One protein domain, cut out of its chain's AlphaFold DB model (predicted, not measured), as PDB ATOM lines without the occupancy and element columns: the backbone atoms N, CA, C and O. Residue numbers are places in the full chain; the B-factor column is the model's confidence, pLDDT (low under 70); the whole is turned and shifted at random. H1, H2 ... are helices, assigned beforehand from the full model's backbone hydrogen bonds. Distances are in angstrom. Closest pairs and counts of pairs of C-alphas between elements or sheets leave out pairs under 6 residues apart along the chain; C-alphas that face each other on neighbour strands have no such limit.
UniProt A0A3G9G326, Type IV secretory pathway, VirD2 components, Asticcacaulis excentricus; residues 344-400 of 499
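This is residues 344 to 400 of the 499 residues of the protein "Type IV secretory pathway, VirD2 components" of Asticcacaulis excentricus (UniProt A0A3G9G326). One long helix, H2, runs along the longest axis, with the one-turn helix H1 to one side of it. Residues 354 to 365 make a wide loop from H1 to the first end of H2, and residues 385 to 400 fold back from its other end. The printed part has 57 residues, with H1 then H2 and no named strand; its class is all helix, though helices hold 24 residues. It is compact, with a radius of gyration of the C-alphas of 11.5 A, and spans 31 by 27 by 17 A.

H1, residues 349 to 353, begins at C-alpha 349 (141.927, 119.000, 184.269). H2, residues 366 to 384, is 27.5 A long and ends at C-alpha 384 (126.294, 129.759, 185.103).

H1 and H2 only just touch, with 3 pairs of C-alphas within 8 A; the closest, Leu 350 and Leu 375, are 6.3 A apart. H2 touches H1 with residues 375 to 378 alone. In H2 every O i to N i+4 pair is within hydrogen-bond range; in H1 0 of 1 is, but 2 of 2 O i to N i+3 pairs are.

The C-alphas farthest apart, Thr 365 and Gly 386, are 30.8 A apart. The printed part has no cut, and the link H1 to H2 is long. Model confidence is under 70 at residues 356 to 360 and 390 to 396.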
ATOM      1  N   TYR A 344     131.640 118.560 187.401       91.38
ATOM      2  CA  TYR A 344     132.345 118.398 188.667       91.38
ATOM      3  C   TYR A 344     132.478 119.727 189.415       91.38
ATOM      4  O   TYR A 344     133.000 120.703 188.882       91.38
ATOM      5  N   LYS A 345     132.064 119.780 190.680       89.06
ATOM      6  CA  LYS A 345     132.053 121.038 191.451       89.06
ATOM      7  C   LYS A 345     133.437 121.508 191.917       89.06
ATOM      8  O   LYS A 345     133.558 122.622 192.425       89.06
ATOM      9  N   GLY A 346     134.456 120.663 191.756       90.25
ATOM     10  CA  GLY A 346     135.846 120.945 192.096       90.25
ATOM     11  C   GLY A 346     136.717 121.351 190.911       90.25
ATOM     12  O   GLY A 346     136.228 121.563 189.801       90.25
ATOM     13  N   VAL A 347     138.027 121.450 191.159       91.38
ATOM     14  CA  VAL A 347     139.016 121.731 190.108       91.38
ATOM     15  C   VAL A 347     139.169 120.506 189.221       91.38
ATOM     16  O   VAL A 347     139.411 119.405 189.709       91.38
ATOM     17  N   THR A 348     139.095 120.712 187.912       92.25
ATOM     18  CA  THR A 348     139.283 119.657 186.916       92.25
ATOM     19  C   THR A 348     140.497 119.914 186.036       92.25
ATOM     20  O   THR A 348     141.025 121.026 185.948       92.25
ATOM     21  N   TRP A 349     140.920 118.874 185.318       90.88
ATOM     22  CA  TRP A 349     141.927 119.000 184.269       90.88
ATOM     23  C   TRP A 349     141.503 119.947 183.132       90.88
ATOM     24  O   TRP A 349     142.361 120.628 182.566       90.88
ATOM     25  N   LEU A 350     140.197 120.042 182.838       91.12
ATOM     26  CA  LEU A 350     139.645 120.962 181.834       91.12
ATOM     27  C   LEU A 350     139.916 122.422 182.219       91.12
ATOM     28  O   LEU A 350     140.387 123.198 181.392       91.12
ATOM     29  N   ASP A 351     139.720 122.765 183.496       90.88
ATOM     30  CA  ASP A 351     139.925 124.126 184.005       90.88
ATOM     31  C   ASP A 351     141.390 124.574 183.842       90.88
ATOM     32  O   ASP A 351     141.675 125.724 183.507       90.88
ATOM     33  N   ARG A 352     142.340 123.641 184.013       87.38
ATOM     34  CA  ARG A 352     143.785 123.898 183.875       87.38
ATOM     35  C   ARG A 352     144.206 124.222 182.438       87.38
ATOM     36  O   ARG A 352     145.227 124.890 182.266       87.38
ATOM     37  N   GLN A 353     143.430 123.815 181.426       86.44
ATOM     38  CA  GLN A 353     143.748 124.116 180.023       86.44
ATOM     39  C   GLN A 353     143.696 125.624 179.739       86.44
ATOM     40  O   GLN A 353     144.498 126.134 178.961       86.44
ATOM     41  N   TRP A 354     142.828 126.362 180.435       86.25
ATOM     42  CA  TRP A 354     142.644 127.803 180.233       86.25
ATOM     43  C   TRP A 354     143.583 128.692 181.059       86.25
ATOM     44  O   TRP A 354     143.643 129.898 180.831       86.25
ATOM     45  N   VAL A 355     144.334 128.133 182.012       78.81
ATOM     46  CA  VAL A 355     145.206 128.915 182.916       78.81
ATOM     47  C   VAL A 355     146.514 129.320 182.236       78.81
ATOM     48  O   VAL A 355     147.050 130.394 182.490       78.81
ATOM     49  N   THR A 356     147.049 128.458 181.369       65.31
ATOM     50  CA  THR A 356     148.354 128.687 180.723       65.31
ATOM     51  C   THR A 356     148.265 129.541 179.457       65.31
ATOM     52  O   THR A 356     149.299 129.898 178.897       65.31
ATOM     53  N   GLY A 357     147.047 129.850 178.986       58.31
ATOM     54  CA  GLY A 357     146.806 130.596 177.745       58.31
ATOM     55  C   GLY A 357     147.298 129.890 176.474       58.31
ATOM     56  O   GLY A 357     147.322 130.501 175.409       58.31
ATOM     57  N   ARG A 358     147.719 128.621 176.563       58.53
ATOM     58  CA  ARG A 358     148.134 127.832 175.402       58.53
ATOM     59  C   ARG A 358     146.904 127.302 174.674       58.53
ATOM     60  O   ARG A 358     146.211 126.429 175.190       58.53
ATOM     61  N   SER A 359     146.688 127.788 173.453       59.56
ATOM     62  CA  SER A 359     145.799 127.116 172.506       59.56
ATOM     63  C   SER A 359     146.413 125.764 172.168       59.56
ATOM     64  O   SER A 359     147.504 125.696 171.604       59.56
ATOM     65  N   THR A 360     145.743 124.696 172.583       69.56
ATOM     66  CA  THR A 360     146.052 123.349 172.113       69.56
ATOM     67  C   THR A 360     145.090 123.064 170.972       69.56
ATOM     68  O   THR A 360     143.877 123.140 171.166       69.56
ATOM     69  N   ASP A 361     145.620 122.771 169.789       79.62
ATOM     70  CA  ASP A 361     144.788 122.449 168.636       79.62
ATOM     71  C   ASP A 361     144.235 121.031 168.803       79.62
ATOM     72  O   ASP A 361     144.934 120.033 168.627       79.62
ATOM     73  N   TYR A 362     142.970 120.951 169.206       88.19
ATOM     74  CA  TYR A 362     142.236 119.695 169.320       88.19
ATOM     75  C   TYR A 362     141.636 119.316 167.969       88.19
ATOM     76  O   TYR A 362     141.049 120.161 167.286       88.19
ATOM     77  N   ALA A 363     141.711 118.038 167.607       88.38
ATOM     78  CA  ALA A 363     141.113 117.560 166.369       88.38
ATOM     79  C   ALA A 363     139.587 117.735 166.331       88.38
ATOM     80  O   ALA A 363     138.902 117.845 167.349       88.38
ATOM     81  N   HIS A 364     139.046 117.741 165.114       88.31
ATOM     82  CA  HIS A 364     137.610 117.872 164.855       88.31
ATOM     83  C   HIS A 364     136.865 116.531 164.835       88.31
ATOM     84  O   HIS A 364     135.662 116.516 164.586       88.31
ATOM     85  N   THR A 365     137.562 115.431 165.111       87.81
ATOM     86  CA  THR A 365     137.049 114.058 165.130       87.81
ATOM     87  C   THR A 365     137.477 113.344 166.416       87.81
ATOM     88  O   THR A 365     138.357 113.822 167.142       87.81
ATOM     89  N   GLY A 366     136.827 112.215 166.719       88.56
ATOM     90  CA  GLY A 366     137.180 111.343 167.844       88.56
ATOM     91  C   GLY A 366     137.237 112.066 169.195       88.56
ATOM     92  O   GLY A 366     136.427 112.951 169.496       88.56
ATOM     93  N   PHE A 367     138.223 111.704 170.013       91.12
ATOM     94  CA  PHE A 367     138.433 112.279 171.339       91.12
ATOM     95  C   PHE A 367     138.735 113.780 171.304       91.12
ATOM     96  O   PHE A 367     138.270 114.499 172.189       91.12
ATOM     97  N   GLY A 368     139.432 114.279 170.278       91.00
ATOM     98  CA  GLY A 368     139.654 115.717 170.093       91.00
ATOM     99  C   GLY A 368     138.336 116.496 170.031       91.00
ATOM    100  O   GLY A 368     138.153 117.477 170.757       91.00
ATOM    101  N   GLN A 369     137.363 116.003 169.258       91.69
ATOM    102  CA  GLN A 369     136.031 116.606 169.172       91.69
ATOM    103  C   GLN A 369     135.287 116.531 170.508       91.69
ATOM    104  O   GLN A 369     134.740 117.538 170.963       91.69
ATOM    105  N   ALA A 370     135.289 115.357 171.146       92.44
ATOM    106  CA  ALA A 370     134.642 115.157 172.440       92.44
ATOM    107  C   ALA A 370     135.214 116.102 173.509       92.44
ATOM    108  O   ALA A 370     134.464 116.700 174.282       92.44
ATOM    109  N   LEU A 371     136.535 116.302 173.511       92.69
ATOM    110  CA  LEU A 371     137.213 117.219 174.415       92.69
ATOM    111  C   LEU A 371     136.825 118.677 174.148       92.69
ATOM    112  O   LEU A 371     136.552 119.409 175.097       92.69
ATOM    113  N   ARG A 372     136.721 119.104 172.883       91.69
ATOM    114  CA  ARG A 372     136.231 120.453 172.542       91.69
ATOM    115  C   ARG A 372     134.811 120.684 173.052       91.69
ATOM    116  O   ARG A 372     134.547 121.722 173.658       91.69
ATOM    117  N   SER A 373     133.916 119.718 172.854       93.44
ATOM    118  CA  SER A 373     132.546 119.781 173.373       93.44
ATOM    119  C   SER A 373     132.519 119.840 174.902       93.44
ATOM    120  O   SER A 373     131.793 120.658 175.465       93.44
ATOM    121  N   ALA A 374     133.351 119.043 175.578       94.12
ATOM    122  CA  ALA A 374     133.465 119.058 177.034       94.12
ATOM    123  C   ALA A 374     134.027 120.387 177.565       94.12
ATOM    124  O   ALA A 374     133.493 120.929 178.528       94.12
ATOM    125  N   LEU A 375     135.050 120.958 176.924       92.19
ATOM    126  CA  LEU A 375     135.583 122.282 177.264       92.19
ATOM    127  C   LEU A 375     134.511 123.367 177.103       92.19
ATOM    128  O   LEU A 375     134.331 124.193 177.996       92.19
ATOM    129  N   GLN A 376     133.748 123.342 176.008       91.62
ATOM    130  CA  GLN A 376     132.655 124.290 175.796       91.62
ATOM    131  C   GLN A 376     131.560 124.153 176.864       91.62
ATOM    132  O   GLN A 376     131.139 125.156 177.441       91.62
ATOM    133  N   ALA A 377     131.129 122.926 177.166       94.38
ATOM    134  CA  ALA A 377     130.123 122.665 178.192       94.38
ATOM    135  C   ALA A 377     130.617 123.053 179.596       94.38
ATOM    136  O   ALA A 377     129.883 123.667 180.367       94.38
ATOM    137  N   ARG A 378     131.886 122.769 179.915       94.25
ATOM    138  CA  ARG A 378     132.507 123.153 181.187       94.25
ATOM    139  C   ARG A 378     132.598 124.669 181.333       94.25
ATOM    140  O   ARG A 378     132.304 125.194 182.400       94.25
ATOM    141  N   ARG A 379     132.955 125.385 180.264       91.31
ATOM    142  CA  ARG A 379     132.958 126.853 180.256       91.31
ATOM    143  C   ARG A 379     131.559 127.411 180.512       91.31
ATOM    144  O   ARG A 379     131.423 128.343 181.299       91.31
ATOM    145  N   GLN A 380     130.538 126.839 179.876       91.81
ATOM    146  CA  GLN A 380     129.147 127.231 180.104       91.81
ATOM    147  C   GLN A 380     128.735 127.020 181.566       91.81
ATOM    148  O   GLN A 380     128.189 127.930 182.181       91.81
ATOM    149  N   TRP A 381     129.094 125.878 182.155       93.94
ATOM    150  CA  TRP A 381     128.866 125.616 183.576       93.94
ATOM    151  C   TRP A 381     129.569 126.644 184.482       93.94
ATOM    152  O   TRP A 381     128.962 127.169 185.410       93.94
ATOM    153  N   LEU A 382     130.824 127.013 184.190       92.31
ATOM    154  CA  LEU A 382     131.541 128.046 184.953       92.31
ATOM    155  C   LEU A 382     130.896 129.438 184.827       92.31
ATOM    156  O   LEU A 382     130.929 130.202 185.792       92.31
ATOM    157  N   LEU A 383     130.322 129.777 183.668       91.25
ATOM    158  CA  LEU A 383     129.563 131.019 183.473       91.25
ATOM    159  C   LEU A 383     128.283 131.024 184.323       91.25
ATOM    160  O   LEU A 383     128.006 132.013 184.999       91.25
ATOM    161  N   GLU A 384     127.531 129.921 184.321       91.81
ATOM    162  CA  GLU A 384     126.294 129.759 185.103       91.81
ATOM    163  C   GLU A 384     126.549 129.820 186.616       91.81
ATOM    164  O   GLU A 384     125.771 130.416 187.356       91.81
ATOM    165  N   GLU A 385     127.686 129.289 187.066       92.44
ATOM    166  CA  GLU A 385     128.135 129.353 188.461       92.44
ATOM    167  C   GLU A 385     128.737 130.714 188.860       92.44
ATOM    168  O   GLU A 385     129.154 130.894 190.009       92.44
ATOM    169  N   GLY A 386     128.820 131.672 187.927       89.69
ATOM    170  CA  GLY A 386     129.418 132.993 188.151       89.69
ATOM    171  C   GLY A 386     130.933 132.960 188.385       89.69
ATOM    172  O   GLY A 386     131.497 133.898 188.944       89.69
ATOM    173  N   LEU A 387     131.594 131.871 187.988       88.88
ATOM    174  CA  LEU A 387     133.031 131.639 188.150       88.88
ATOM    175  C   LEU A 387     133.840 132.040 186.912       88.88
ATOM    176  O   LEU A 387     135.055 132.178 186.994       88.88
ATOM    177  N   TRP A 388     133.183 132.245 185.772       87.25
ATOM    178  CA  TRP A 388     133.785 132.802 184.564       87.25
ATOM    179  C   TRP A 388     133.091 134.118 184.222       87.25
ATOM    180  O   TRP A 388     131.866 134.188 184.223       87.25
ATOM    181  N   MET A 389     133.852 135.161 183.896       79.00
ATOM    182  CA  MET A 389     133.287 136.421 183.407       79.00
ATOM    183  C   MET A 389     133.456 136.521 181.886       79.00
ATOM    184  O   MET A 389     134.553 136.265 181.382       79.00
ATOM    185  N   PRO A 390     132.407 136.876 181.124       66.50
ATOM    186  CA  PRO A 390     132.528 137.080 179.689       66.50
ATOM    187  C   PRO A 390     133.373 138.331 179.424       66.50
ATOM    188  O   PRO A 390     132.893 139.457 179.511       66.50
ATOM    189  N   VAL A 391     134.654 138.130 179.117       67.50
ATOM    190  CA  VAL A 391     135.533 139.191 178.618       67.50
ATOM    191  C   VAL A 391     135.455 139.181 177.095       67.50
ATOM    192  O   VAL A 391     135.669 138.146 176.466       67.50
ATOM    193  N   THR A 392     135.142 140.325 176.492       61.66
ATOM    194  CA  THR A 392     135.142 140.490 175.033       61.66
ATOM    195  C   THR A 392     136.515 141.001 174.596       61.66
ATOM    196  O   THR A 392     136.912 142.091 175.000       61.66
ATOM    197  N   GLY A 393     137.253 140.230 173.788       65.88
ATOM    198  CA  GLY A 393     138.578 140.612 173.275       65.88
ATOM    199  C   GLY A 393     139.697 139.598 173.579       65.88
ATOM    200  O   GLY A 393     139.411 138.443 173.902       65.88
ATOM    201  N   PRO A 394     140.979 139.997 173.456       57.22
ATOM    202  CA  PRO A 394     142.122 139.135 173.764       57.22
ATOM    203  C   PRO A 394     142.070 138.678 175.231       57.22
ATOM    204  O   PRO A 394     141.974 139.514 176.125       57.22
ATOM    205  N   GLY A 395     142.112 137.365 175.483       61.72
ATOM    206  CA  GLY A 395     141.982 136.789 176.833       61.72
ATOM    207  C   GLY A 395     140.587 136.252 177.185       61.72
ATOM    208  O   GLY A 395     140.399 135.709 178.269       61.72
ATOM    209  N   ALA A 396     139.618 136.312 176.261       66.19
ATOM    210  CA  ALA A 396     138.283 135.721 176.441       66.19
ATOM    211  C   ALA A 396     138.284 134.208 176.766       66.19
ATOM    212  O   ALA A 396     137.278 133.681 177.245       66.19
ATOM    213  N   GLU A 397     139.396 133.518 176.496       71.25
ATOM    214  CA  GLU A 397     139.599 132.080 176.725       71.25
ATOM    215  C   GLU A 397     140.566 131.769 177.879       71.25
ATOM    216  O   GLU A 397     140.938 130.614 178.072       71.25
ATOM    217  N   THR A 398     140.980 132.774 178.656       80.44
ATOM    218  CA  THR A 398     141.829 132.561 179.837       80.44
ATOM    219  C   THR A 398     140.997 132.512 181.109       80.44
ATOM    220  O   THR A 398     140.111 133.343 181.305       80.44
ATOM    221  N   LEU A 399     141.306 131.555 181.982       84.50
ATOM    222  CA  LEU A 399     140.675 131.425 183.292       84.50
ATOM    223  C   LEU A 399     141.542 132.097 184.360       84.50
ATOM    224  O   LEU A 399     142.737 131.809 184.461       84.50
ATOM    225  N   ASP A 400     140.937 132.947 185.193       85.81
ATOM    226  CA  ASP A 400     141.643 133.564 186.316       85.81
ATOM    227  C   ASP A 400     142.080 132.481 187.333       85.81
ATOM    228  O   ASP A 400     141.242 131.699 187.798       85.81
TER     229      ASP A 400